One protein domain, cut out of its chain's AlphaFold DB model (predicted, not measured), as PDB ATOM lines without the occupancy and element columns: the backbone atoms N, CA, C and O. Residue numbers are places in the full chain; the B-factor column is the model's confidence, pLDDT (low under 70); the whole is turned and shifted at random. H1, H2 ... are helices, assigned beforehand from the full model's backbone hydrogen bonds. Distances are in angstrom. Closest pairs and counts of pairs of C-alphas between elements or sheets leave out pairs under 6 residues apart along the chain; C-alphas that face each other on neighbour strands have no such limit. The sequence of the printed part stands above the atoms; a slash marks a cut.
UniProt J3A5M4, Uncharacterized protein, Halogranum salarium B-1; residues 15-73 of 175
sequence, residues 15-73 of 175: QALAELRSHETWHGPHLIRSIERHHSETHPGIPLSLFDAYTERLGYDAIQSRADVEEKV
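Overview. This is residues 15 to 73 of the 175 residues of an uncharacterized protein of Halogranum salarium B-1 (UniProt J3A5M4). A hairpin of two short helices, H1 and H2, side by side, makes one end of this small body; H3 crosses beside it, touching H1 and running close to H2, and H4 crosses H3 at a steep angle on the side away from the hairpin. H3 lies between the hairpin and H4, and H4 stays apart from both H1 and H2. The printed part has 59 residues with four named helices, H1, H2, H3 and H4 in that order, and no named strand; its class is all helix. It is compact, with a radius of gyration of the C-alphas of 10.6 A, and its outline is rounded, spanning 25 by 25 by 16 A.

Arrangement. H1, residues 15 to 22, touches H2, residues 29 to 38, at a shallow tilt of 31 degrees, opposite ways, and the two form a helical hairpin. Their closest C-alphas are those of Ala 16 and His 38, 6.3 A apart. H1 also touches H3, residues 48 to 58, at a steep tilt of 51 degrees, the same way; the closest C-alphas are those of Arg 21 and Leu 58, 7.2 A apart. H2 and H3 are close but not clearly touching, about perpendicular at 80 degrees, with the C-alphas of Ile 32 and Phe 51 closest at 7.2 A. H3 touches H4, residues 62 to 72, with 10 pairs of C-alphas within 8 A, the closest being those of Asp 52 and Ala 62, 5.1 A apart. They run opposite ways at a steep tilt of 52 degrees. H4 is apart from H1 and from H2. The helix packing is mostly crossed, but only just: 1 of 3 touching pairs is at a shallow tilt. In H1, H3 and H4 every O i to N i+4 pair is within hydrogen-bond range; in H2, 5 of 6 are.

Along the chain. H1 begins at C-alpha 15, (39.516, 58.867, 136.939), and is 10.6 A long from first to last C-alpha. H2 is 14.5 A long. H3 begins at C-alpha 48, (55.731, 59.293, 126.487), and is 15.2 A long. H4 is 15.4 A long and ends at C-alpha 72, (59.454, 72.178, 125.181).

Size, cuts and confidence. The two C-alphas farthest apart are those of Gln 15 and Glu 71, at 28.2 A. The printed part has no cut. The link from H3 to H4, 3 residues, is tight; those from H1 to H2, 6 residues, and from H2 to H3, 9 residues, are short, and no link is long. The mean pLDDT of the printed part is 89.7, and residue 24 is under 70.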
ATOM      1  N   GLN A  15      39.730  57.715 136.062       89.50
ATOM      2  CA  GLN A  15      39.516  58.867 136.939       89.50
ATOM      3  C   GLN A  15      40.336  60.071 136.467       89.50
ATOM      4  O   GLN A  15      39.792  61.171 136.367       89.50
ATOM      5  N   ALA A  16      41.606  59.859 136.114       91.00
ATOM      6  CA  ALA A  16      42.444  60.895 135.516       91.00
ATOM      7  C   ALA A  16      41.840  61.406 134.201       91.00
ATOM      8  O   ALA A  16      41.745  62.609 133.976       91.00
ATOM      9  N   LEU A  17      41.359  60.496 133.348       91.94
ATOM     10  CA  LEU A  17      40.727  60.849 132.078       91.94
ATOM     11  C   LEU A  17      39.442  61.668 132.276       91.94
ATOM     12  O   LEU A  17      39.214  62.639 131.553       91.94
ATOM     13  N   ALA A  18      38.601  61.298 133.244       91.06
ATOM     14  CA  ALA A  18      37.395  62.051 133.582       91.06
ATOM     15  C   ALA A  18      37.729  63.461 134.090       91.06
ATOM     16  O   ALA A  18      37.085  64.428 133.684       91.06
ATOM     17  N   GLU A  19      38.758  63.583 134.925       89.81
ATOM     18  CA  GLU A  19      39.225  64.865 135.445       89.81
ATOM     19  C   GLU A  19      39.786  65.772 134.345       89.81
ATOM     20  O   GLU A  19      39.447  66.955 134.284       89.81
ATOM     21  N   LEU A  20      40.591  65.214 133.440       91.56
ATOM     22  CA  LEU A  20      41.126  65.932 132.285       91.56
ATOM     23  C   LEU A  20      40.007  66.420 131.360       91.56
ATOM     24  O   LEU A  20      40.029  67.559 130.909       91.56
ATOM     25  N   ARG A  21      38.969  65.603 131.145       90.06
ATOM     26  CA  ARG A  21      37.789  66.003 130.362       90.06
ATOM     27  C   ARG A  21      36.962  67.094 131.031       90.06
ATOM     28  O   ARG A  21      36.379  67.911 130.328       90.06
ATOM     29  N   SER A  22      36.880  67.115 132.363       86.56
ATOM     30  CA  SER A  22      36.143  68.168 133.071       86.56
ATOM     31  C   SER A  22      36.868  69.517 133.078       86.56
ATOM     32  O   SER A  22      36.252  70.529 133.406       86.56
ATOM     33  N   HIS A  23      38.152  69.543 132.710       80.31
ATOM     34  CA  HIS A  23      38.975  70.745 132.679       80.31
ATOM     35  C   HIS A  23      39.474  71.022 131.257       80.31
ATOM     36  O   HIS A  23      40.635  70.786 130.938       80.31
ATOM     37  N   GLU A  24      38.604  71.581 130.411       61.22
ATOM     38  CA  GLU A  24      38.911  71.873 128.997       61.22
ATOM     39  C   GLU A  24      40.157  72.751 128.788       61.22
ATOM     40  O   GLU A  24      40.732  72.739 127.706       61.22
ATOM     41  N   THR A  25      40.590  73.499 129.806       71.62
ATOM     42  CA  THR A  25      41.765  74.380 129.754       71.62
ATOM     43  C   THR A  25      43.073  73.705 130.167       71.62
ATOM     44  O   THR A  25      44.128  74.343 130.117       71.62
ATOM     45  N   TRP A  26      43.043  72.446 130.613       76.88
ATOM     46  CA  TRP A  26      44.248  71.743 131.046       76.88
ATOM     47  C   TRP A  26      45.014  71.222 129.837       76.88
ATOM     48  O   TRP A  26      44.729  70.167 129.274       76.88
ATOM     49  N   HIS A  27      46.028  71.990 129.460       76.31
ATOM     50  CA  HIS A  27      46.960  71.654 128.400       76.31
ATOM     51  C   HIS A  27      48.394  71.654 128.923       76.31
ATOM     52  O   HIS A  27      48.704  72.159 130.006       76.31
ATOM     53  N   GLY A  28      49.274  71.074 128.121       83.44
ATOM     54  CA  GLY A  28      50.702  71.039 128.365       83.44
ATOM     55  C   GLY A  28      51.098  70.442 129.723       83.44
ATOM     56  O   GLY A  28      50.625  69.350 130.046       83.44
ATOM     57  N   PRO A  29      51.937  71.101 130.548       85.50
ATOM     58  CA  PRO A  29      52.399  70.521 131.815       85.50
ATOM     59  C   PRO A  29      51.286  70.170 132.808       85.50
ATOM     60  O   PRO A  29      51.471  69.281 133.635       85.50
ATOM     61  N   HIS A  30      50.102  70.791 132.711       87.62
ATOM     62  CA  HIS A  30      48.946  70.411 133.532       87.62
ATOM     63  C   HIS A  30      48.421  69.010 133.204       87.62
ATOM     64  O   HIS A  30      48.027  68.278 134.113       87.62
ATOM     65  N   LEU A  31      48.440  68.628 131.922       91.31
ATOM     66  CA  LEU A  31      48.056  67.288 131.482       91.31
ATOM     67  C   LEU A  31      49.018  66.253 132.077       91.31
ATOM     68  O   LEU A  31      48.575  65.320 132.739       91.31
ATOM     69  N   ILE A  32      50.327  66.474 131.928       93.50
ATOM     70  CA  ILE A  32      51.359  65.585 132.478       93.50
ATOM     71  C   ILE A  32      51.260  65.497 134.006       93.50
ATOM     72  O   ILE A  32      51.240  64.395 134.541       93.50
ATOM     73  N   ARG A  33      51.084  66.625 134.706       91.75
ATOM     74  CA  ARG A  33      50.891  66.659 136.166       91.75
ATOM     75  C   ARG A  33      49.701  65.812 136.618       91.75
ATOM     76  O   ARG A  33      49.794  65.100 137.615       91.75
ATOM     77  N   SER A  34      48.579  65.907 135.902       91.69
ATOM     78  CA  SER A  34      47.383  65.120 136.210       91.69
ATOM     79  C   SER A  34      47.638  63.627 136.012       91.69
ATOM     80  O   SER A  34      47.284  62.836 136.884       91.69
ATOM     81  N   ILE A  35      48.300  63.245 134.914       93.69
ATOM     82  CA  ILE A  35      48.658  61.850 134.636       93.69
ATOM     83  C   ILE A  35      49.637  61.333 135.701       93.69
ATOM     84  O   ILE A  35      49.361  60.304 136.308       93.69
ATOM     85  N   GLU A  36      50.722  62.057 135.995       93.31
ATOM     86  CA  GLU A  36      51.713  61.689 137.019       93.31
ATOM     87  C   GLU A  36      51.066  61.385 138.371       93.31
ATOM     88  O   GLU A  36      51.389  60.378 138.993       93.31
ATOM     89  N   ARG A  37      50.117  62.217 138.816       92.38
ATOM     90  CA  ARG A  37      49.419  62.007 140.092       92.38
ATOM     91  C   ARG A  37      48.692  60.660 140.158       92.38
ATOM     92  O   ARG A  37      48.584  60.077 141.232       92.38
ATOM     93  N   HIS A  38      48.161  60.187 139.033       92.00
ATOM     94  CA  HIS A  38      47.360  58.962 138.953       92.00
ATOM     95  C   HIS A  38      48.170  57.723 138.538       92.00
ATOM     96  O   HIS A  38      47.591  56.638 138.461       92.00
ATOM     97  N   HIS A  39      49.474  57.887 138.292       90.75
ATOM     98  CA  HIS A  39      50.400  56.854 137.821       90.75
ATOM     99  C   HIS A  39      51.689  56.828 138.653       90.75
ATOM    100  O   HIS A  39      52.793  57.034 138.147       90.75
ATOM    101  N   SER A  40      51.561  56.581 139.959       86.50
ATOM    102  CA  SER A  40      52.715  56.519 140.864       86.50
ATOM    103  C   SER A  40      53.671  55.365 140.552       86.50
ATOM    104  O   SER A  40      54.851  55.423 140.887       86.50
ATOM    105  N   GLU A  41      53.206  54.333 139.845       88.00
ATOM    106  CA  GLU A  41      54.027  53.214 139.386       88.00
ATOM    107  C   GLU A  41      55.061  53.597 138.320       88.00
ATOM    108  O   GLU A  41      55.999  52.830 138.092       88.00
ATOM    109  N   THR A  42      54.904  54.748 137.659       86.44
ATOM    110  CA  THR A  42      55.864  55.233 136.657       86.44
ATOM    111  C   THR A  42      56.830  56.275 137.206       86.44
ATOM    112  O   THR A  42      57.680  56.751 136.455       86.44
ATOM    113  N   HIS A  43      56.722  56.634 138.488       85.44
ATOM    114  CA  HIS A  43      57.523  57.701 139.079       85.44
ATOM    115  C   HIS A  43      59.027  57.399 139.100       85.44
ATOM    116  O   HIS A  43      59.422  56.258 139.354       85.44
ATOM    117  N   PRO A  44      59.879  58.425 138.908       92.56
ATOM    118  CA  PRO A  44      59.540  59.828 138.623       92.56
ATOM    119  C   PRO A  44      59.111  60.077 137.161       92.56
ATOM    120  O   PRO A  44      59.714  59.561 136.217       92.56
ATOM    121  N   GLY A  45      58.086  60.918 136.974       94.00
ATOM    122  CA  GLY A  45      57.528  61.255 135.660       94.00
ATOM    123  C   GLY A  45      56.660  60.157 135.034       94.00
ATOM    124  O   GLY A  45      56.268  59.189 135.687       94.00
ATOM    125  N   ILE A  46      56.345  60.328 133.750       94.81
ATOM    126  CA  ILE A  46      55.591  59.363 132.939       94.81
ATOM    127  C   ILE A  46      56.323  59.048 131.630       94.81
ATOM    128  O   ILE A  46      56.966  59.931 131.056       94.81
ATOM    129  N   PRO A  47      56.197  57.822 131.099       95.00
ATOM    130  CA  PRO A  47      56.688  57.516 129.765       95.00
ATOM    131  C   PRO A  47      55.831  58.214 128.700       95.00
ATOM    132  O   PRO A  47      54.606  58.305 128.825       95.00
ATOM    133  N   LEU A  48      56.448  58.642 127.594       92.38
ATOM    134  CA  LEU A  48      55.731  59.293 126.487       92.38
ATOM    135  C   LEU A  48      54.667  58.395 125.836       92.38
ATOM    136  O   LEU A  48      53.724  58.905 125.242       92.38
ATOM    137  N   SER A  49      54.781  57.070 125.932       92.88
ATOM    138  CA  SER A  49      53.734  56.162 125.447       92.88
ATOM    139  C   SER A  49      52.450  56.252 126.278       92.88
ATOM    140  O   SER A  49      51.356  56.144 125.732       92.88
ATOM    141  N   LEU A  50      52.566  56.496 127.589       94.50
ATOM    142  CA  LEU A  50      51.408  56.725 128.452       94.50
ATOM    143  C   LEU A  50      50.751  58.065 128.115       94.50
ATOM    144  O   LEU A  50      49.532  58.135 127.989       94.50
ATOM    145  N   PHE A  51      51.557  59.107 127.909       93.50
ATOM    146  CA  PHE A  51      51.066  60.400 127.442       93.50
ATOM    147  C   PHE A  51      50.281  60.272 126.127       93.50
ATOM    148  O   PHE A  51      49.138  60.730 126.058       93.50
ATOM    149  N   ASP A  52      50.833  59.574 125.129       93.12
ATOM    150  CA  ASP A  52      50.150  59.317 123.858       93.12
ATOM    151  C   ASP A  52      48.786  58.648 124.084       93.12
ATOM    152  O   ASP A  52      47.771  59.131 123.578       93.12
ATOM    153  N   ALA A  53      48.725  57.606 124.921       93.88
ATOM    154  CA  ALA A  53      47.478  56.901 125.215       93.88
ATOM    155  C   ALA A  53      46.397  57.828 125.807       93.88
ATOM    156  O   ALA A  53      45.220  57.720 125.449       93.88
ATOM    157  N   TYR A  54      46.772  58.777 126.673       93.56
ATOM    158  CA  TYR A  54      45.842  59.798 127.165       93.56
ATOM    159  C   TYR A  54      45.398  60.757 126.063       93.56
ATOM    160  O   TYR A  54      44.202  61.033 125.946       93.56
ATOM    161  N   THR A  55      46.327  61.250 125.239       92.56
ATOM    162  CA  THR A  55      45.996  62.188 124.156       92.56
ATOM    163  C   THR A  55      45.022  61.577 123.147       92.56
ATOM    164  O   THR A  55      44.015  62.208 122.822       92.56
ATOM    165  N   GLU A  56      45.212  60.311 122.760       92.50
ATOM    166  CA  GLU A  56      44.282  59.581 121.892       92.50
ATOM    167  C   GLU A  56      42.886  59.455 122.524       92.50
ATOM    168  O   GLU A  56      41.864  59.668 121.869       92.50
ATOM    169  N   ARG A  57      42.817  59.143 123.825       92.44
ATOM    170  CA  ARG A  57      41.549  58.989 124.565       92.44
ATOM    171  C   ARG A  57      40.817  60.314 124.784       92.44
ATOM    172  O   ARG A  57      39.590  60.310 124.960       92.44
ATOM    173  N   LEU A  58      41.548  61.424 124.791       91.50
ATOM    174  CA  LEU A  58      41.013  62.786 124.831       91.50
ATOM    175  C   LEU A  58      40.612  63.304 123.441       91.50
ATOM    176  O   LEU A  58      39.907  64.306 123.358       91.50
ATOM    177  N   GLY A  59      40.982  62.600 122.366       91.00
ATOM    178  CA  GLY A  59      40.690  62.994 120.987       91.00
ATOM    179  C   GLY A  59      41.674  64.016 120.413       91.00
ATOM    180  O   GLY A  59      41.356  64.669 119.421       91.00
ATOM    181  N   TYR A  60      42.847  64.168 121.029       90.38
ATOM    182  CA  TYR A  60      43.943  64.970 120.495       90.38
ATOM    183  C   TYR A  60      44.767  64.171 119.480       90.38
ATOM    184  O   TYR A  60      44.776  62.940 119.485       90.38
ATOM    185  N   ASP A  61      45.488  64.883 118.616       91.69
ATOM    186  CA  ASP A  61      46.510  64.273 117.767       91.69
ATOM    187  C   ASP A  61      47.737  63.939 118.627       91.69
ATOM    188  O   ASP A  61      48.444  64.838 119.091       91.69
ATOM    189  N   ALA A  62      47.960  62.647 118.871       90.94
ATOM    190  CA  ALA A  62      49.051  62.153 119.708       90.94
ATOM    191  C   ALA A  62      50.434  62.487 119.136       90.94
ATOM    192  O   ALA A  62      51.333  62.853 119.889       90.94
ATOM    193  N   ILE A  63      50.602  62.443 117.809       91.75
ATOM    194  CA  ILE A  63      51.880  62.756 117.155       91.75
ATOM    195  C   ILE A  63      52.198  64.238 117.343       91.75
ATOM    196  O   ILE A  63      53.303  64.588 117.758       91.75
ATOM    197  N   GLN A  64      51.222  65.110 117.084       91.19
ATOM    198  CA  GLN A  64      51.403  66.551 117.248       91.19
ATOM    199  C   GLN A  64      51.618  66.931 118.721       91.19
ATOM    200  O   GLN A  64      52.445  67.788 119.026       91.19
ATOM    201  N   SER A  65      50.885  66.287 119.633       91.25
ATOM    202  CA  SER A  65      50.979  66.532 121.076       91.25
ATOM    203  C   SER A  65      52.333  66.084 121.628       91.25
ATOM    204  O   SER A  65      52.946  66.803 122.412       91.25
ATOM    205  N   ARG A  66      52.839  64.927 121.187       92.62
ATOM    206  CA  ARG A  66      54.191  64.453 121.510       92.62
ATOM    207  C   ARG A  66      55.257  65.413 120.995       92.62
ATOM    208  O   ARG A  66      56.157  65.757 121.753       92.62
ATOM    209  N   ALA A  67      55.147  65.863 119.745       91.44
ATOM    210  CA  ALA A  67      56.092  66.821 119.176       91.44
ATOM    211  C   ALA A  67      56.139  68.131 119.987       91.44
ATOM    212  O   ALA A  67      57.223  68.648 120.239       91.44
ATOM    213  N   ASP A  68      54.988  68.625 120.465       91.12
ATOM    214  CA  ASP A  68      54.921  69.810 121.337       91.12
ATOM    215  C   ASP A  68      55.626  69.592 122.687       91.12
ATOM    216  O   ASP A  68      56.328  70.479 123.178       91.12
ATOM    217  N   VAL A  69      55.475  68.404 123.284       92.31
ATOM    218  CA  VAL A  69      56.199  68.035 124.510       92.31
ATOM    219  C   VAL A  69      57.702  67.965 124.252       92.31
ATOM    220  O   VAL A  69      58.477  68.544 125.008       92.31
ATOM    221  N   GLU A  70      58.124  67.291 123.181       91.50
ATOM    222  CA  GLU A  70      59.537  67.132 122.824       91.50
ATOM    223  C   GLU A  70      60.226  68.461 122.483       91.50
ATOM    224  O   GLU A  70      61.408  68.620 122.778       91.50
ATOM    225  N   GLU A  71      59.508  69.430 121.912       90.94
ATOM    226  CA  GLU A  71      60.041  70.769 121.634       90.94
ATOM    227  C   GLU A  71      60.292  71.577 122.917       90.94
ATOM    228  O   GLU A  71      61.241  72.358 122.996       90.94
ATOM    229  N   LYS A  72      59.448  71.390 123.936       90.25
ATOM    230  CA  LYS A  72      59.454  72.178 125.181       90.25
ATOM    231  C   LYS A  72      60.131  71.474 126.355       90.25
ATOM    232  O   LYS A  72      60.211  72.049 127.444       90.25
ATOM    233  N   VAL A  73      60.568  70.229 126.177       94.12
ATOM    234  CA  VAL A  73      61.266  69.490 127.226       94.12
ATOM    235  C   VAL A  73      62.664  70.061 127.422       94.12
ATOM    236  O   VAL A  73      63.430  70.245 126.476       94.12
TER     237      VAL A  73